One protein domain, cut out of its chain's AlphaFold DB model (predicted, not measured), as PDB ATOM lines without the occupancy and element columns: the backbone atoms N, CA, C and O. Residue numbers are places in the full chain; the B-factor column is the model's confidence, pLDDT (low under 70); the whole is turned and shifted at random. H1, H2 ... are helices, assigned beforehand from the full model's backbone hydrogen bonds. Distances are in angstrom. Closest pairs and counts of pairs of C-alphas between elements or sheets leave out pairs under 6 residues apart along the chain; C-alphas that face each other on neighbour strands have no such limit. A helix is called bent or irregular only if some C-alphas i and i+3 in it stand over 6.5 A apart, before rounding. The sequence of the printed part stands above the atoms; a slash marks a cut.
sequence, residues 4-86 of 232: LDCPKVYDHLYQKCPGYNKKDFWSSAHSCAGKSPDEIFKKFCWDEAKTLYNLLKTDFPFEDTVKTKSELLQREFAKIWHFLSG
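Overview. This is residues 4 to 86 of the 232 residues of an uncharacterized protein of Caenorhabditis japonica (UniProt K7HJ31). The long helix H6 makes a spine along an elongated body, with H2 and H4 packing slantwise on different stretches of it and H1 set crosswise by its far end. Tiny H5 lies at the spine's start, while short H3 sits near H6. The printed part has 83 residues, with six named helices, H1 to H6 in chain order, and no named strand: all helix. It is only just compact, close to loose, with a radius of gyration of the C-alphas of 13.8 A and spans of 41 by 22 by 18 A.

Arrangement. Begin at H6, residues 70 to 85. Its residues 79 to 84 touch residues 29 to 33 of H2, residues 22 to 33, closest at the C-alphas of Ile 80 and Ala 33, 5.4 A; the tilt is steep, 64 degrees, opposite ways. With residues 73 to 77, H6 touches H4, residues 46 to 55, closest at the C-alphas of Gln 74 and Tyr 53, 6.2 A; the tilt is steep, 55 degrees, opposite ways. H1, residues 7 to 16, is close to H6 but not clearly touching, with the C-alphas of Leu 13 and Leu 84 7.6 A apart. H3, residues 39 to 42, and H6 are near each other. H5, residues 64 to 68, and H6 meet only through their link; H1 and H5 are apart. Every O i to N i+4 pair is within hydrogen-bond range in H1, H4, H5 and H6, and 6 of 8 in H2; H3 is too short for one.

Along the chain. Find C-alpha 70 at (28.629, 16.025, -31.938); from there H6 runs 22.0 A to C-alpha 85 at (36.544, 5.513, -14.287). H1 begins at C-alpha 7, (41.569, -7.370, -11.351), and spans 14.5 A; H2 spans 14.7 A and H4 13.8 A. H2 is irregular: C-alphas 23 and 26 are 8.8 A apart.

Size, cuts and confidence. Look to Lys 8 and Asp 64 for the two C-alphas farthest apart, 41.7 A. The printed part has no cut and no long link. Residue 4 and residues 35 to 46 have pLDDT under 70.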
ATOM      1  N   LEU A   4      43.518   0.278 -15.186       59.28
ATOM      2  CA  LEU A   4      42.486  -0.658 -15.637       59.28
ATOM      3  C   LEU A   4      42.915  -2.133 -15.610       59.28
ATOM      4  O   LEU A   4      42.050  -2.990 -15.639       59.28
ATOM      5  N   ASP A   5      44.204  -2.472 -15.547       74.69
ATOM      6  CA  ASP A   5      44.673  -3.863 -15.521       74.69
ATOM      7  C   ASP A   5      44.531  -4.529 -14.144       74.69
ATOM      8  O   ASP A   5      44.734  -5.745 -14.029       74.69
ATOM      9  N   CYS A   6      44.167  -3.763 -13.110       84.50
ATOM     10  CA  CYS A   6      43.897  -4.294 -11.784       84.50
ATOM     11  C   CYS A   6      42.641  -5.189 -11.799       84.50
ATOM     12  O   CYS A   6      41.558  -4.707 -12.133       84.50
ATOM     13  N   PRO A   7      42.728  -6.474 -11.394       86.00
ATOM     14  CA  PRO A   7      41.569  -7.370 -11.351       86.00
ATOM     15  C   PRO A   7      40.402  -6.816 -10.524       86.00
ATOM     16  O   PRO A   7      39.253  -6.967 -10.922       86.00
ATOM     17  N   LYS A   8      40.697  -6.096  -9.433       87.50
ATOM     18  CA  LYS A   8      39.682  -5.503  -8.555       87.50
ATOM     19  C   LYS A   8      38.807  -4.462  -9.231       87.50
ATOM     20  O   LYS A   8      37.614  -4.422  -8.954       87.50
ATOM     21  N   VAL A   9      39.360  -3.675 -10.153       87.75
ATOM     22  CA  VAL A   9      38.562  -2.725 -10.941       87.75
ATOM     23  C   VAL A   9      37.497  -3.484 -11.728       87.75
ATOM     24  O   VAL A   9      36.326  -3.128 -11.673       87.75
ATOM     25  N   TYR A  10      37.879  -4.576 -12.394       85.06
ATOM     26  CA  TYR A  10      36.928  -5.409 -13.130       85.06
ATOM     27  C   TYR A  10      35.901  -6.072 -12.218       85.06
ATOM     28  O   TYR A  10      34.725  -6.065 -12.562       85.06
ATOM     29  N   ASP A  11      36.322  -6.612 -11.070       88.00
ATOM     30  CA  ASP A  11      35.410  -7.233 -10.105       88.00
ATOM     31  C   ASP A  11      34.332  -6.235  -9.656       88.00
ATOM     32  O   ASP A  11      33.147  -6.564  -9.650       88.00
ATOM     33  N   HIS A  12      34.724  -4.998  -9.339       88.94
ATOM     34  CA  HIS A  12      33.795  -3.945  -8.933       88.94
ATOM     35  C   HIS A  12      32.865  -3.509 -10.071       88.94
ATOM     36  O   HIS A  12      31.652  -3.422  -9.872       88.94
ATOM     37  N   LEU A  13      33.397  -3.296 -11.279       87.31
ATOM     38  CA  LEU A  13      32.578  -2.948 -12.445       87.31
ATOM     39  C   LEU A  13      31.591  -4.071 -12.806       87.31
ATOM     40  O   LEU A  13      30.444  -3.787 -13.144       87.31
ATOM     41  N   TYR A  14      32.003  -5.337 -12.686       87.12
ATOM     42  CA  TYR A  14      31.147  -6.504 -12.910       87.12
ATOM     43  C   TYR A  14      30.060  -6.644 -11.839       87.12
ATOM     44  O   TYR A  14      28.911  -6.929 -12.159       87.12
ATOM     45  N   GLN A  15      30.388  -6.409 -10.566       88.50
ATOM     46  CA  GLN A  15      29.394  -6.397  -9.489       88.50
ATOM     47  C   GLN A  15      28.325  -5.323  -9.716       88.50
ATOM     48  O   GLN A  15      27.143  -5.586  -9.499       88.50
ATOM     49  N   LYS A  16      28.726  -4.139 -10.195       86.00
ATOM     50  CA  LYS A  16      27.801  -3.055 -10.557       86.00
ATOM     51  C   LYS A  16      26.975  -3.388 -11.800       86.00
ATOM     52  O   LYS A  16      25.790  -3.072 -11.858       86.00
ATOM     53  N   CYS A  17      27.595  -4.014 -12.795       88.56
ATOM     54  CA  CYS A  17      26.941  -4.408 -14.031       88.56
ATOM     55  C   CYS A  17      27.376  -5.819 -14.454       88.56
ATOM     56  O   CYS A  17      28.385  -5.965 -15.146       88.56
ATOM     57  N   PRO A  18      26.593  -6.864 -14.125       88.06
ATOM     58  CA  PRO A  18      26.929  -8.247 -14.482       88.06
ATOM     59  C   PRO A  18      27.015  -8.512 -15.993       88.06
ATOM     60  O   PRO A  18      27.562  -9.527 -16.418       88.06
ATOM     61  N   GLY A  19      26.464  -7.611 -16.816       85.19
ATOM     62  CA  GLY A  19      26.600  -7.642 -18.273       85.19
ATOM     63  C   GLY A  19      27.961  -7.154 -18.782       85.19
ATOM     64  O   GLY A  19      28.264  -7.343 -19.959       85.19
ATOM     65  N   TYR A  20      28.786  -6.546 -17.926       85.75
ATOM     66  CA  TYR A  20      30.110  -6.063 -18.290       85.75
ATOM     67  C   TYR A  20      31.057  -7.228 -18.598       85.75
ATOM     68  O   TYR A  20      31.226  -8.152 -17.804       85.75
ATOM     69  N   ASN A  21      31.709  -7.183 -19.757       82.00
ATOM     70  CA  ASN A  21      32.557  -8.258 -20.250       82.00
ATOM     71  C   ASN A  21      33.877  -7.697 -20.768       82.00
ATOM     72  O   ASN A  21      33.913  -6.955 -21.742       82.00
ATOM     73  N   LYS A  22      34.996  -8.142 -20.191       73.81
ATOM     74  CA  LYS A  22      36.338  -7.709 -20.603       73.81
ATOM     75  C   LYS A  22      36.682  -8.043 -22.063       73.81
ATOM     76  O   LYS A  22      37.478  -7.331 -22.666       73.81
ATOM     77  N   LYS A  23      36.129  -9.124 -22.625       76.75
ATOM     78  CA  LYS A  23      36.350  -9.511 -24.032       76.75
ATOM     79  C   LYS A  23      35.557  -8.643 -25.004       76.75
ATOM     80  O   LYS A  23      36.016  -8.426 -26.117       76.75
ATOM     81  N   ASP A  24      34.407  -8.146 -24.559       77.00
ATOM     82  CA  ASP A  24      33.551  -7.218 -25.295       77.00
ATOM     83  C   ASP A  24      33.461  -5.891 -24.532       77.00
ATOM     84  O   ASP A  24      32.397  -5.431 -24.110       77.00
ATOM     85  N   PHE A  25      34.637  -5.334 -24.241       74.31
ATOM     86  CA  PHE A  25      34.811  -4.265 -23.260       74.31
ATOM     87  C   PHE A  25      33.914  -3.057 -23.549       74.31
ATOM     88  O   PHE A  25      33.315  -2.511 -22.629       74.31
ATOM     89  N   TRP A  26      33.794  -2.659 -24.817       74.12
ATOM     90  CA  TRP A  26      33.124  -1.417 -25.209       74.12
ATOM     91  C   TRP A  26      31.618  -1.545 -25.305       74.12
ATOM     92  O   TRP A  26      30.908  -0.742 -24.704       74.12
ATOM     93  N   SER A  27      31.119  -2.551 -26.020       75.62
ATOM     94  CA  SER A  27      29.677  -2.746 -26.147       75.62
ATOM     95  C   SER A  27      29.059  -3.078 -24.793       75.62
ATOM     96  O   SER A  27      27.996  -2.549 -24.458       75.62
ATOM     97  N   SER A  28      29.764  -3.851 -23.960       80.88
ATOM     98  CA  SER A  28      29.312  -4.119 -22.598       80.88
ATOM     99  C   SER A  28      29.407  -2.889 -21.684       80.88
ATOM    100  O   SER A  28      28.432  -2.599 -20.998       80.88
ATOM    101  N   ALA A  29      30.493  -2.099 -21.717       81.56
ATOM    102  CA  ALA A  29      30.584  -0.848 -20.950       81.56
ATOM    103  C   ALA A  29      29.502   0.161 -21.353       81.56
ATOM    104  O   ALA A  29      28.878   0.764 -20.485       81.56
ATOM    105  N   HIS A  30      29.227   0.307 -22.651       78.81
ATOM    106  CA  HIS A  30      28.142   1.154 -23.139       78.81
ATOM    107  C   HIS A  30      26.787   0.674 -22.622       78.81
ATOM    108  O   HIS A  30      26.003   1.481 -22.127       78.81
ATOM    109  N   SER A  31      26.506  -0.629 -22.705       80.81
ATOM    110  CA  SER A  31      25.260  -1.188 -22.174       80.81
ATOM    111  C   SER A  31      25.123  -0.975 -20.664       80.81
ATOM    112  O   SER A  31      24.009  -0.830 -20.168       80.81
ATOM    113  N   CYS A  32      26.238  -0.975 -19.932       84.56
ATOM    114  CA  CYS A  32      26.271  -0.724 -18.494       84.56
ATOM    115  C   CYS A  32      26.145   0.763 -18.135       84.56
ATOM    116  O   CYS A  32      25.639   1.091 -17.065       84.56
ATOM    117  N   ALA A  33      26.589   1.660 -19.018       79.75
ATOM    118  CA  ALA A  33      26.526   3.104 -18.824       79.75
ATOM    119  C   ALA A  33      25.139   3.710 -19.145       79.75
ATOM    120  O   ALA A  33      24.880   4.861 -18.801       79.75
ATOM    121  N   GLY A  34      24.232   2.963 -19.789       73.81
ATOM    122  CA  GLY A  34      22.867   3.407 -20.105       73.81
ATOM    123  C   GLY A  34      22.223   2.632 -21.264       73.81
ATOM    124  O   GLY A  34      22.839   1.733 -21.831       73.81
ATOM    125  N   LYS A  35      20.960   2.953 -21.616       62.91
ATOM    126  CA  LYS A  35      20.213   2.270 -22.702       62.91
ATOM    127  C   LYS A  35      20.995   2.251 -24.028       62.91
ATOM    128  O   LYS A  35      21.816   3.128 -24.273       62.91
ATOM    129  N   SER A  36      20.689   1.234 -24.845       56.03
ATOM    130  CA  SER A  36      21.411   0.783 -26.044       56.03
ATOM    131  C   SER A  36      22.066   1.882 -26.886       56.03
ATOM    132  O   SER A  36      21.447   2.926 -27.088       56.03
ATOM    133  N   PRO A  37      23.261   1.604 -27.445       59.47
ATOM    134  CA  PRO A  37      23.986   2.553 -28.277       59.47
ATOM    135  C   PRO A  37      23.103   3.105 -29.383       59.47
ATOM    136  O   PRO A  37      22.481   2.342 -30.130       59.47
ATOM    137  N   ASP A  38      23.082   4.435 -29.482       62.25
ATOM    138  CA  ASP A  38      22.595   5.112 -30.679       62.25
ATOM    139  C   ASP A  38      23.314   4.506 -31.892       62.25
ATOM    140  O   ASP A  38      24.489   4.133 -31.812       62.25
ATOM    141  N   GLU A  39      22.613   4.391 -33.019       64.25
ATOM    142  CA  GLU A  39      23.133   3.808 -34.263       64.25
ATOM    143  C   GLU A  39      24.502   4.382 -34.670       64.25
ATOM    144  O   GLU A  39      25.295   3.693 -35.307       64.25
ATOM    145  N   ILE A  40      24.825   5.620 -34.274       62.78
ATOM    146  CA  ILE A  40      26.143   6.205 -34.534       62.78
ATOM    147  C   ILE A  40      27.293   5.449 -33.841       62.78
ATOM    148  O   ILE A  40      28.341   5.260 -34.448       62.78
ATOM    149  N   PHE A  41      27.094   4.923 -32.632       63.69
ATOM    150  CA  PHE A  41      28.104   4.142 -31.904       63.69
ATOM    151  C   PHE A  41      28.171   2.678 -32.333       63.69
ATOM    152  O   PHE A  41      29.095   1.967 -31.952       63.69
ATOM    153  N   LYS A  42      27.237   2.222 -33.174       65.75
ATOM    154  CA  LYS A  42      27.400   0.958 -33.905       65.75
ATOM    155  C   LYS A  42      28.379   1.092 -35.075       65.75
ATOM    156  O   LYS A  42      28.865   0.079 -35.564       65.75
ATOM    157  N   LYS A  43      28.649   2.324 -35.532       65.62
ATOM    158  CA  LYS A  43      29.541   2.610 -36.667       65.62
ATOM    159  C   LYS A  43      30.989   2.868 -36.268       65.62
ATOM    160  O   LYS A  43      31.859   2.661 -37.102       65.62
ATOM    161  N   PHE A  44      31.233   3.318 -35.039       65.88
ATOM    162  CA  PHE A  44      32.566   3.681 -34.564       65.88
ATOM    163  C   PHE A  44      32.995   2.763 -33.426       65.88
ATOM    164  O   PHE A  44      32.284   2.620 -32.431       65.88
ATOM    165  N   CYS A  45      34.178   2.164 -33.544       69.94
ATOM    166  CA  CYS A  45      34.825   1.535 -32.401       69.94
ATOM    167  C   CYS A  45      35.327   2.606 -31.415       69.94
ATOM    168  O   CYS A  45      35.316   3.804 -31.693       69.94
ATOM    169  N   TRP A  46      35.777   2.198 -30.229       69.44
ATOM    170  CA  TRP A  46      36.180   3.154 -29.196       69.44
ATOM    171  C   TRP A  46      37.323   4.079 -29.597       69.44
ATOM    172  O   TRP A  46      37.264   5.271 -29.307       69.44
ATOM    173  N   ASP A  47      38.368   3.547 -30.228       73.88
ATOM    174  CA  ASP A  47      39.516   4.371 -30.599       73.88
ATOM    175  C   ASP A  47      39.105   5.430 -31.631       73.88
ATOM    176  O   ASP A  47      39.576   6.567 -31.570       73.88
ATOM    177  N   GLU A  48      38.141   5.105 -32.495       76.94
ATOM    178  CA  GLU A  48      37.510   6.056 -33.410       76.94
ATOM    179  C   GLU A  48      36.642   7.060 -32.650       76.94
ATOM    180  O   GLU A  48      36.794   8.253 -32.867       76.94
ATOM    181  N   ALA A  49      35.800   6.626 -31.708       74.25
ATOM    182  CA  ALA A  49      34.978   7.527 -30.895       74.25
ATOM    183  C   ALA A  49      35.829   8.501 -30.061       74.25
ATOM    184  O   ALA A  49      35.524   9.688 -29.995       74.25
ATOM    185  N   LYS A  50      36.934   8.026 -29.475       76.81
ATOM    186  CA  LYS A  50      37.915   8.845 -28.753       76.81
ATOM    187  C   LYS A  50      38.619   9.827 -29.687       76.81
ATOM    188  O   LYS A  50      38.810  10.989 -29.337       76.81
ATOM    189  N   THR A  51      39.017   9.362 -30.869       81.62
ATOM    190  CA  THR A  51      39.642  10.212 -31.887       81.62
ATOM    191  C   THR A  51      38.671  11.292 -32.351       81.62
ATOM    192  O   THR A  51      39.035  12.462 -32.356       81.62
ATOM    193  N   LEU A  52      37.423  10.926 -32.646       79.06
ATOM    194  CA  LEU A  52      36.350  11.851 -33.002       79.06
ATOM    195  C   LEU A  52      36.094  12.857 -31.881       79.06
ATOM    196  O   LEU A  52      36.041  14.046 -32.164       79.06
ATOM    197  N   TYR A  53      36.004  12.414 -30.624       78.88
ATOM    198  CA  TYR A  53      35.842  13.300 -29.468       78.88
ATOM    199  C   TYR A  53      36.942  14.372 -29.413       78.88
ATOM    200  O   TYR A  53      36.643  15.552 -29.262       78.88
ATOM    201  N   ASN A  54      38.206  13.975 -29.595       78.19
ATOM    202  CA  ASN A  54      39.335  14.907 -29.580       78.19
ATOM    203  C   ASN A  54      39.342  15.837 -30.798       78.19
ATOM    204  O   ASN A  54      39.554  17.036 -30.656       78.19
ATOM    205  N   LEU A  55      39.115  15.295 -31.995       81.62
ATOM    206  CA  LEU A  55      39.129  16.070 -33.233       81.62
ATOM    207  C   LEU A  55      37.939  17.043 -33.306       81.62
ATOM    208  O   LEU A  55      38.082  18.105 -33.903       81.62
ATOM    209  N   LEU A  56      36.792  16.726 -32.688       79.19
ATOM    210  CA  LEU A  56      35.616  17.611 -32.612       79.19
ATOM    211  C   LEU A  56      35.908  18.931 -31.885       79.19
ATOM    212  O   LEU A  56      35.137  19.875 -32.022       79.19
ATOM    213  N   LYS A  57      37.014  18.995 -31.140       73.50
ATOM    214  CA  LYS A  57      37.503  20.189 -30.440       73.50
ATOM    215  C   LYS A  57      38.536  20.981 -31.243       73.50
ATOM    216  O   LYS A  57      39.174  21.888 -30.725       73.50
ATOM    217  N   THR A  58      38.746  20.606 -32.498       75.62
ATOM    218  CA  THR A  58      39.707  21.234 -33.408       75.62
ATOM    219  C   THR A  58      38.989  21.725 -34.658       75.62
ATOM    220  O   THR A  58      37.864  21.309 -34.933       75.62
ATOM    221  N   ASP A  59      39.672  22.514 -35.484       77.50
ATOM    222  CA  ASP A  59      39.161  22.952 -36.793       77.50
ATOM    223  C   ASP A  59      39.152  21.836 -37.860       77.50
ATOM    224  O   ASP A  59      39.165  22.097 -39.066       77.50
ATOM    225  N   PHE A  60      39.165  20.565 -37.444       80.12
ATOM    226  CA  PHE A  60      39.180  19.442 -38.367       80.12
ATOM    227  C   PHE A  60      37.885  19.404 -39.203       80.12
ATOM    228  O   PHE A  60      36.777  19.470 -38.657       80.12
ATOM    229  N   PRO A  61      37.975  19.272 -40.539       81.94
ATOM    230  CA  PRO A  61      36.797  19.244 -41.389       81.94
ATOM    231  C   PRO A  61      36.080  17.894 -41.271       81.94
ATOM    232  O   PRO A  61      36.504  16.888 -41.834       81.94
ATOM    233  N   PHE A  62      34.954  17.884 -40.561       79.69
ATOM    234  CA  PHE A  62      34.073  16.719 -40.466       79.69
ATOM    235  C   PHE A  62      32.933  16.732 -41.482       79.69
ATOM    236  O   PHE A  62      32.433  17.795 -41.861       79.69
ATOM    237  N   GLU A  63      32.461  15.531 -41.823       80.62
ATOM    238  CA  GLU A  63      31.176  15.319 -42.490       80.62
ATOM    239  C   GLU A  63      30.005  15.859 -41.646       80.62
ATOM    240  O   GLU A  63      30.014  15.787 -40.412       80.62
ATOM    241  N   ASP A  64      28.948  16.334 -42.310       78.81
ATOM    242  CA  ASP A  64      27.795  16.973 -41.656       78.81
ATOM    243  C   ASP A  64      27.080  16.058 -40.653       78.81
ATOM    244  O   ASP A  64      26.587  16.515 -39.619       78.81
ATOM    245  N   THR A  65      27.069  14.746 -40.900       71.62
ATOM    246  CA  THR A  65      26.462  13.762 -39.986       71.62
ATOM    247  C   THR A  65      27.169  13.723 -38.627       71.62
ATOM    248  O   THR A  65      26.520  13.535 -37.600       71.62
ATOM    249  N   VAL A  66      28.492  13.907 -38.601       76.12
ATOM    250  CA  VAL A  66      29.281  13.935 -37.359       76.12
ATOM    251  C   VAL A  66      29.093  15.275 -36.650       76.12
ATOM    252  O   VAL A  66      28.875  15.297 -35.440       76.12
ATOM    253  N   LYS A  67      29.083  16.386 -37.400       76.94
ATOM    254  CA  LYS A  67      28.843  17.731 -36.849       76.94
ATOM    255  C   LYS A  67      27.472  17.850 -36.186       76.94
ATOM    256  O   LYS A  67      27.377  18.330 -35.065       76.94
ATOM    257  N   THR A  68      26.422  17.366 -36.849       80.12
ATOM    258  CA  THR A  68      25.035  17.426 -36.347       80.12
ATOM    259  C   THR A  68      24.773  16.523 -35.140       80.12
ATOM    260  O   THR A  68      23.792  16.726 -34.431       80.12
ATOM    261  N   LYS A  69      25.642  15.537 -34.881       78.88
ATOM    262  CA  LYS A  69      25.535  14.599 -33.753       78.88
ATOM    263  C   LYS A  69      26.655  14.756 -32.717       78.88
ATOM    264  O   LYS A  69      26.798  13.896 -31.851       78.88
ATOM    265  N   SER A  70      27.442  15.827 -32.780       77.75
ATOM    266  CA  SER A  70      28.629  16.025 -31.938       77.75
ATOM    267  C   SER A  70      28.307  16.023 -30.439       77.75
ATOM    268  O   SER A  70      28.955  15.307 -29.682       77.75
ATOM    269  N   GLU A  71      27.261  16.730 -30.007       78.38
ATOM    270  CA  GLU A  71      26.834  16.761 -28.599       78.38
ATOM    271  C   GLU A  71      26.433  15.375 -28.083       78.38
ATOM    272  O   GLU A  71      26.794  14.975 -26.975       78.38
ATOM    273  N   LEU A  72      25.714  14.607 -28.908       78.31
ATOM    274  CA  LEU A  72      25.341  13.232 -28.594       78.31
ATOM    275  C   LEU A  72      26.587  12.351 -28.459       78.31
ATOM    276  O   LEU A  72      26.687  11.586 -27.501       78.31
ATOM    277  N   LEU A  73      27.536  12.480 -29.391       77.69
ATOM    278  CA  LEU A  73      28.791  11.734 -29.357       77.69
ATOM    279  C   LEU A  73      29.573  12.020 -28.070       77.69
ATOM    280  O   LEU A  73      29.997  11.094 -27.380       77.69
ATOM    281  N   GLN A  74      29.724  13.295 -27.717       79.06
ATOM    282  CA  GLN A  74      30.434  13.702 -26.507       79.06
ATOM    283  C   GLN A  74      29.748  13.179 -25.241       79.06
ATOM    284  O   GLN A  74      30.418  12.646 -24.356       79.06
ATOM    285  N   ARG A  75      28.414  13.252 -25.180       79.75
ATOM    286  CA  ARG A  75      27.636  12.772 -24.033       79.75
ATOM    287  C   ARG A  75      27.748  11.263 -23.833       79.75
ATOM    288  O   ARG A  75      27.968  10.812 -22.712       79.75
ATOM    289  N   GLU A  76      27.569  10.460 -24.881       79.31
ATOM    290  CA  GLU A  76      27.671   8.999 -24.743       79.31
ATOM    291  C   GLU A  76      29.114   8.563 -24.448       79.31
ATOM    292  O   GLU A  76      29.329   7.665 -23.633       79.31
ATOM    293  N   PHE A  77      30.112   9.246 -25.024       80.56
ATOM    294  CA  PHE A  77      31.512   9.032 -24.663       80.56
ATOM    295  C   PHE A  77      31.748   9.293 -23.168       80.56
ATOM    296  O   PHE A  77      32.330   8.452 -22.480       80.56
ATOM    297  N   ALA A  78      31.232  10.408 -22.639       81.31
ATOM    298  CA  ALA A  78      31.338  10.751 -21.225       81.31
ATOM    299  C   ALA A  78      30.650   9.727 -20.303       81.31
ATOM    300  O   ALA A  78      31.226   9.357 -19.284       81.31
ATOM    301  N   LYS A  79      29.484   9.182 -20.677       81.75
ATOM    302  CA  LYS A  79      28.816   8.108 -19.910       81.75
ATOM    303  C   LYS A  79      29.678   6.856 -19.777       81.75
ATOM    304  O   LYS A  79      29.889   6.353 -18.673       81.75
ATOM    305  N   ILE A  80      30.178   6.347 -20.906       81.94
ATOM    306  CA  ILE A  80      31.056   5.166 -20.930       81.94
ATOM    307  C   ILE A  80      32.284   5.441 -20.066       81.94
ATOM    308  O   ILE A  80      32.711   4.603 -19.274       81.94
ATOM    309  N   TRP A  81      32.833   6.644 -20.192       82.25
ATOM    310  CA  TRP A  81      33.995   7.072 -19.440       82.25
ATOM    311  C   TRP A  81      33.767   7.123 -17.932       82.25
ATOM    312  O   TRP A  81      34.601   6.630 -17.171       82.25
ATOM    313  N   HIS A  82      32.646   7.693 -17.492       84.81
ATOM    314  CA  HIS A  82      32.265   7.754 -16.083       84.81
ATOM    315  C   HIS A  82      32.119   6.360 -15.491       84.81
ATOM    316  O   HIS A  82      32.666   6.099 -14.419       84.81
ATOM    317  N   PHE A  83      31.470   5.449 -16.221       85.81
ATOM    318  CA  PHE A  83      31.368   4.048 -15.825       85.81
ATOM    319  C   PHE A  83      32.754   3.418 -15.636       85.81
ATOM    320  O   PHE A  83      33.047   2.890 -14.567       85.81
ATOM    321  N   LEU A  84      33.633   3.520 -16.638       83.00
ATOM    322  CA  LEU A  84      34.961   2.896 -16.606       83.00
ATOM    323  C   LEU A  84      35.905   3.504 -15.566       83.00
ATOM    324  O   LEU A  84      36.752   2.801 -15.020       83.00
ATOM    325  N   SER A  85      35.757   4.798 -15.296       83.25
ATOM    326  CA  SER A  85      36.544   5.513 -14.287       83.25
ATOM    327  C   SER A  85      35.984   5.326 -12.876       83.25
ATOM    328  O   SER A  85      36.597   5.779 -11.914       83.25
ATOM    329  N   GLY A  86      34.823   4.676 -12.740       85.50
ATOM    330  CA  GLY A  86      34.172   4.475 -11.454       85.50
ATOM    331  C   GLY A  86      33.655   5.759 -10.827       85.50
ATOM    332  O   GLY A  86      33.586   5.847  -9.610       85.50
TER     333      GLY A  86